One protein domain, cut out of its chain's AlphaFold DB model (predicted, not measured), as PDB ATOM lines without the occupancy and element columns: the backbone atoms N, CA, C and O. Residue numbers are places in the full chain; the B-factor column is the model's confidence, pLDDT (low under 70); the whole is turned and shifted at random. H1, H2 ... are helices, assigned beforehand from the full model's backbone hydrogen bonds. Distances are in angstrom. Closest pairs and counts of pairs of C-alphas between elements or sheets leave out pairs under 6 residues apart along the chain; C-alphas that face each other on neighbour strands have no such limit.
ATOM      1  N   LYS A  10      43.332 -14.593   6.277       84.69
ATOM      2  CA  LYS A  10      43.174 -14.096   4.903       84.69
ATOM      3  C   LYS A  10      42.528 -15.153   4.002       84.69
ATOM      4  O   LYS A  10      41.595 -14.835   3.264       84.69
ATOM      5  N   LEU A  11      42.967 -16.411   4.100       86.06
ATOM      6  CA  LEU A  11      42.382 -17.533   3.363       86.06
ATOM      7  C   LEU A  11      40.919 -17.773   3.765       86.06
ATOM      8  O   LEU A  11      40.066 -17.970   2.898       86.06
ATOM      9  N   ARG A  12      40.603 -17.702   5.064       88.38
ATOM     10  CA  ARG A  12      39.235 -17.823   5.591       88.38
ATOM     11  C   ARG A  12      38.314 -16.748   5.016       88.38
ATOM     12  O   ARG A  12      37.226 -17.069   4.534       88.38
ATOM     13  N   ARG A  13      38.761 -15.488   4.996       91.50
ATOM     14  CA  ARG A  13      38.003 -14.372   4.402       91.50
ATOM     15  C   ARG A  13      37.794 -14.556   2.901       91.50
ATOM     16  O   ARG A  13      36.666 -14.414   2.440       91.50
ATOM     17  N   LEU A  14      38.830 -14.946   2.155       92.75
ATOM     18  CA  LEU A  14      38.715 -15.215   0.716       92.75
ATOM     19  C   LEU A  14      37.704 -16.331   0.424       92.75
ATOM     20  O   LEU A  14      36.838 -16.157  -0.430       92.75
ATOM     21  N   LYS A  15      37.727 -17.431   1.189       91.00
ATOM     22  CA  LYS A  15      36.722 -18.502   1.075       91.00
ATOM     23  C   LYS A  15      35.300 -18.006   1.375       91.00
ATOM     24  O   LYS A  15      34.359 -18.422   0.702       91.00
ATOM     25  N   SER A  16      35.131 -17.113   2.353       95.12
ATOM     26  CA  SER A  16      33.831 -16.494   2.663       95.12
ATOM     27  C   SER A  16      33.332 -15.603   1.518       95.12
ATOM     28  O   SER A  16      32.194 -15.749   1.068       95.12
ATOM     29  N   TYR A  17      34.196 -14.742   0.974       95.88
ATOM     30  CA  TYR A  17      33.864 -13.893  -0.173       95.88
ATOM     31  C   TYR A  17      33.522 -14.707  -1.415       95.88
ATOM     32  O   TYR A  17      32.549 -14.389  -2.094       95.88
ATOM     33  N   ARG A  18      34.234 -15.814  -1.653       96.94
ATOM     34  CA  ARG A  18      33.914 -16.751  -2.733       96.94
ATOM     35  C   ARG A  18      32.480 -17.264  -2.631       96.94
ATOM     36  O   ARG A  18      31.738 -17.214  -3.608       96.94
ATOM     37  N   LYS A  19      32.068 -17.733  -1.445       97.00
ATOM     38  CA  LYS A  19      30.701 -18.236  -1.211       97.00
ATOM     39  C   LYS A  19      29.651 -17.157  -1.489       97.00
ATOM     40  O   LYS A  19      28.665 -17.436  -2.167       97.00
ATOM     41  N   LYS A  20      29.885 -15.925  -1.019       97.69
ATOM     42  CA  LYS A  20      28.989 -14.784  -1.271       97.69
ATOM     43  C   LYS A  20      28.902 -14.436  -2.760       97.69
ATOM     44  O   LYS A  20      27.801 -14.262  -3.266       97.69
ATOM     45  N   ALA A  21      30.031 -14.399  -3.468       97.12
ATOM     46  CA  ALA A  21      30.069 -14.109  -4.899       97.12
ATOM     47  C   ALA A  21      29.318 -15.171  -5.722       97.12
ATOM     48  O   ALA A  21      28.515 -14.814  -6.576       97.12
ATOM     49  N   ILE A  22      29.475 -16.462  -5.405       97.75
ATOM     50  CA  ILE A  22      28.701 -17.544  -6.046       97.75
ATOM     51  C   ILE A  22      27.202 -17.382  -5.774       97.75
ATOM     52  O   ILE A  22      26.390 -17.510  -6.690       97.75
ATOM     53  N   SER A  23      26.825 -17.100  -4.522       97.69
ATOM     54  CA  SER A  23      25.421 -16.885  -4.159       97.69
ATOM     55  C   SER A  23      24.818 -15.705  -4.919       97.69
ATOM     56  O   SER A  23      23.688 -15.796  -5.392       97.69
ATOM     57  N   ASN A  24      25.570 -14.613  -5.067       97.19
ATOM     58  CA  ASN A  24      25.123 -13.444  -5.811       97.19
ATOM     59  C   ASN A  24      25.034 -13.727  -7.314       97.19
ATOM     60  O   ASN A  24      24.018 -13.393  -7.909       97.19
ATOM     61  N   ALA A  25      26.014 -14.406  -7.916       96.88
ATOM     62  CA  ALA A  25      25.942 -14.801  -9.323       96.88
ATOM     63  C   ALA A  25      24.650 -15.587  -9.617       96.88
ATOM     64  O   ALA A  25      23.921 -15.259 -10.545       96.88
ATOM     65  N   LYS A  26      24.301 -16.557  -8.759       96.06
ATOM     66  CA  LYS A  26      23.041 -17.315  -8.871       96.06
ATOM     67  C   LYS A  26      21.797 -16.453  -8.655       96.06
ATOM     68  O   LYS A  26      20.794 -16.647  -9.326       96.06
ATOM     69  N   LYS A  27      21.846 -15.500  -7.720       96.62
ATOM     70  CA  LYS A  27      20.733 -14.573  -7.466       96.62
ATOM     71  C   LYS A  27      20.441 -13.683  -8.680       96.62
ATOM     72  O   LYS A  27      19.284 -13.338  -8.909       96.62
ATOM     73  N   TRP A  28      21.478 -13.308  -9.428       95.69
ATOM     74  CA  TRP A  28      21.378 -12.384 -10.558       95.69
ATOM     75  C   TRP A  28      21.273 -13.070 -11.927       95.69
ATOM     76  O   TRP A  28      20.888 -12.406 -12.881       95.69
ATOM     77  N   SER A  29      21.516 -14.382 -12.042       91.56
ATOM     78  CA  SER A  29      21.611 -15.100 -13.329       91.56
ATOM     79  C   SER A  29      20.372 -15.058 -14.229       91.56
ATOM     80  O   SER A  29      20.493 -15.392 -15.396       91.56
ATOM     81  N   GLY A  30      19.205 -14.676 -13.709       90.50
ATOM     82  CA  GLY A  30      17.979 -14.475 -14.496       90.50
ATOM     83  C   GLY A  30      17.329 -13.105 -14.290       90.50
ATOM     84  O   GLY A  30      16.163 -12.930 -14.620       90.50
ATOM     85  N   ARG A  31      18.040 -12.159 -13.663       94.44
ATOM     86  CA  ARG A  31      17.551 -10.792 -13.402       94.44
ATOM     87  C   ARG A  31      18.430  -9.740 -14.061       94.44
ATOM     88  O   ARG A  31      17.918  -8.760 -14.577       94.44
ATOM     89  N   ASP A  32      19.740  -9.946 -13.998       96.12
ATOM     90  CA  ASP A  32      20.748  -9.057 -14.557       96.12
ATOM     91  C   ASP A  32      21.977  -9.900 -14.920       96.12
ATOM     92  O   ASP A  32      22.768 -10.315 -14.061       96.12
ATOM     93  N   GLU A  33      22.109 -10.194 -16.213       94.38
ATOM     94  CA  GLU A  33      23.201 -11.008 -16.742       94.38
ATOM     95  C   GLU A  33      24.564 -10.339 -16.549       94.38
ATOM     96  O   GLU A  33      25.539 -11.025 -16.237       94.38
ATOM     97  N   MET A  34      24.631  -9.006 -16.635       96.06
ATOM     98  CA  MET A  34      25.865  -8.250 -16.422       96.06
ATOM     99  C   MET A  34      26.302  -8.301 -14.958       96.06
ATOM    100  O   MET A  34      27.481  -8.532 -14.662       96.06
ATOM    101  N   ALA A  35      25.363  -8.165 -14.018       94.88
ATOM    102  CA  ALA A  35      25.647  -8.340 -12.598       94.88
ATOM    103  C   ALA A  35      26.085  -9.779 -12.294       94.88
ATOM    104  O   ALA A  35      27.091  -9.988 -11.610       94.88
ATOM    105  N   SER A  36      25.382 -10.780 -12.834       97.00
ATOM    106  CA  SER A  36      25.755 -12.195 -12.704       97.00
ATOM    107  C   SER A  36      27.177 -12.453 -13.212       97.00
ATOM    108  O   SER A  36      28.005 -13.016 -12.485       97.00
ATOM    109  N   HIS A  37      27.500 -11.970 -14.415       97.31
ATOM    110  CA  HIS A  37      28.824 -12.088 -15.019       97.31
ATOM    111  C   HIS A  37      29.910 -11.407 -14.177       97.31
ATOM    112  O   HIS A  37      30.971 -11.984 -13.929       97.31
ATOM    113  N   SER A  38      29.621 -10.223 -13.633       97.81
ATOM    114  CA  SER A  38      30.535  -9.502 -12.740       97.81
ATOM    115  C   SER A  38      30.876 -10.316 -11.485       97.81
ATOM    116  O   SER A  38      32.042 -10.410 -11.087       97.81
ATOM    117  N   TYR A  39      29.890 -10.990 -10.883       98.00
ATOM    118  CA  TYR A  39      30.144 -11.898  -9.762       98.00
ATOM    119  C   TYR A  39      30.931 -13.150 -10.175       98.00
ATOM    120  O   TYR A  39      31.770 -13.615  -9.402       98.00
ATOM    121  N   GLN A  40      30.728 -13.678 -11.385       97.50
ATOM    122  CA  GLN A  40      31.529 -14.793 -11.905       97.50
ATOM    123  C   GLN A  40      33.006 -14.406 -12.081       97.50
ATOM    124  O   GLN A  40      33.888 -15.187 -11.717       97.50
ATOM    125  N   ILE A  41      33.296 -13.194 -12.569       97.88
ATOM    126  CA  ILE A  41      34.668 -12.660 -12.637       97.88
ATOM    127  C   ILE A  41      35.271 -12.580 -11.230       97.88
ATOM    128  O   ILE A  41      36.393 -13.037 -11.005       97.88
ATOM    129  N   MET A  42      34.513 -12.066 -10.256       97.19
ATOM    130  CA  MET A  42      34.966 -11.975  -8.867       97.19
ATOM    131  C   MET A  42      35.335 -13.347  -8.284       97.19
ATOM    132  O   MET A  42      36.357 -13.466  -7.608       97.19
ATOM    133  N   VAL A  43      34.555 -14.395  -8.578       97.75
ATOM    134  CA  VAL A  43      34.884 -15.775  -8.177       97.75
ATOM    135  C   VAL A  43      36.229 -16.210  -8.761       97.75
ATOM    136  O   VAL A  43      37.074 -16.690  -8.008       97.75
ATOM    137  N   LYS A  44      36.471 -15.981 -10.060       97.38
ATOM    138  CA  LYS A  44      37.742 -16.337 -10.719       97.38
ATOM    139  C   LYS A  44      38.943 -15.640 -10.072       97.38
ATOM    140  O   LYS A  44      39.949 -16.286  -9.784       97.38
ATOM    141  N   VAL A  45      38.825 -14.343  -9.782       96.88
ATOM    142  CA  VAL A  45      39.885 -13.565  -9.112       96.88
ATOM    143  C   VAL A  45      40.156 -14.094  -7.701       96.88
ATOM    144  O   VAL A  45      41.309 -14.174  -7.271       96.88
ATOM    145  N   ILE A  46      39.111 -14.461  -6.957       95.25
ATOM    146  CA  ILE A  46      39.270 -15.043  -5.620       95.25
ATOM    147  C   ILE A  46      39.964 -16.407  -5.704       95.25
ATOM    148  O   ILE A  46      40.866 -16.659  -4.908       95.25
ATOM    149  N   ASP A  47      39.602 -17.247  -6.671       93.69
ATOM    150  CA  ASP A  47      40.191 -18.579  -6.848       93.69
ATOM    151  C   ASP A  47      41.687 -18.500  -7.184       93.69
ATOM    152  O   ASP A  47      42.492 -19.211  -6.578       93.69
ATOM    153  N   GLN A  48      42.093 -17.551  -8.033       93.25
ATOM    154  CA  GLN A  48      43.509 -17.259  -8.290       93.25
ATOM    155  C   GLN A  48      44.253 -16.830  -7.016       93.25
ATOM    156  O   GLN A  48      45.337 -17.337  -6.721       93.25
ATOM    157  N   LYS A  49      43.658 -15.933  -6.215       91.00
ATOM    158  CA  LYS A  49      44.258 -15.466  -4.953       91.00
ATOM    159  C   LYS A  49      44.374 -16.579  -3.916       91.00
ATOM    160  O   LYS A  49      45.365 -16.630  -3.193       91.00
ATOM    161  N   VAL A  50      43.374 -17.453  -3.822       89.75
ATOM    162  CA  VAL A  50      43.409 -18.626  -2.940       89.75
ATOM    163  C   VAL A  50      44.524 -19.571  -3.373       89.75
ATOM    164  O   VAL A  50      45.333 -19.940  -2.528       89.75
ATOM    165  N   SER A  51      44.606 -19.886  -4.669       87.00
ATOM    166  CA  SER A  51      45.646 -20.757  -5.229       87.00
ATOM    167  C   SER A  51      47.056 -20.246  -4.902       87.00
ATOM    168  O   SER A  51      47.870 -20.973  -4.329       87.00
ATOM    169  N   ALA A  52      47.318 -18.954  -5.128       85.69
ATOM    170  CA  ALA A  52      48.615 -18.340  -4.834       85.69
ATOM    171  C   ALA A  52      48.983 -18.389  -3.338       85.69
ATOM    172  O   ALA A  52      50.148 -18.566  -2.981       85.69
ATOM    173  N   LEU A  53      47.998 -18.252  -2.445       82.44
ATOM    174  CA  LEU A  53      48.216 -18.367  -0.998       82.44
ATOM    175  C   LEU A  53      48.407 -19.815  -0.531       82.44
ATOM    176  O   LEU A  53      48.995 -20.024   0.522       82.44
TER     177      LEU A  53
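This is residues 10 to 53 of the 57 residues of an uncharacterized protein of uncultured bacterium (UniProt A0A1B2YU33). Two long helices, H2 and H1, lie side by side and run opposite ways as a helical hairpin, with a tight turn at one end and both ends of the printed part at the other. The whole is a rod that spans 34 by 14 by 9 A. The printed part has 44 residues, with two named helices in the order H1, H2 and no named strand, and its class is all helix. It is only just compact, close to loose, with a radius of gyration of the C-alphas of 10.7 A.

Find C-alpha 33 at (23.201, -11.008, -16.742); from there H2, residues 33 to 53, runs 30.5 A to C-alpha 53 at (48.216, -18.367, -0.998). Then look at C-alpha 10 at (43.174, -14.096, 4.903), where H1, residues 10 to 28, begins; it measures 26.8 A from first to last C-alpha.

H2 and H1 touch, with 31 pairs of C-alphas within 8 A. Look at Ala 25 and Ser 36, whose C-alphas are the closest of the two helices, 4.3 A apart. The helices run opposite ways at a shallow tilt of 18 degrees. In H1 and H2 every O i to N i+4 pair is within hydrogen-bond range.

The C-alphas of Arg 31 and Leu 53 are the two farthest apart, at 33.9 A. The link from H1 to H2 is tight, and the printed part has no cut. In the B-factor column, no printed residue is under 70.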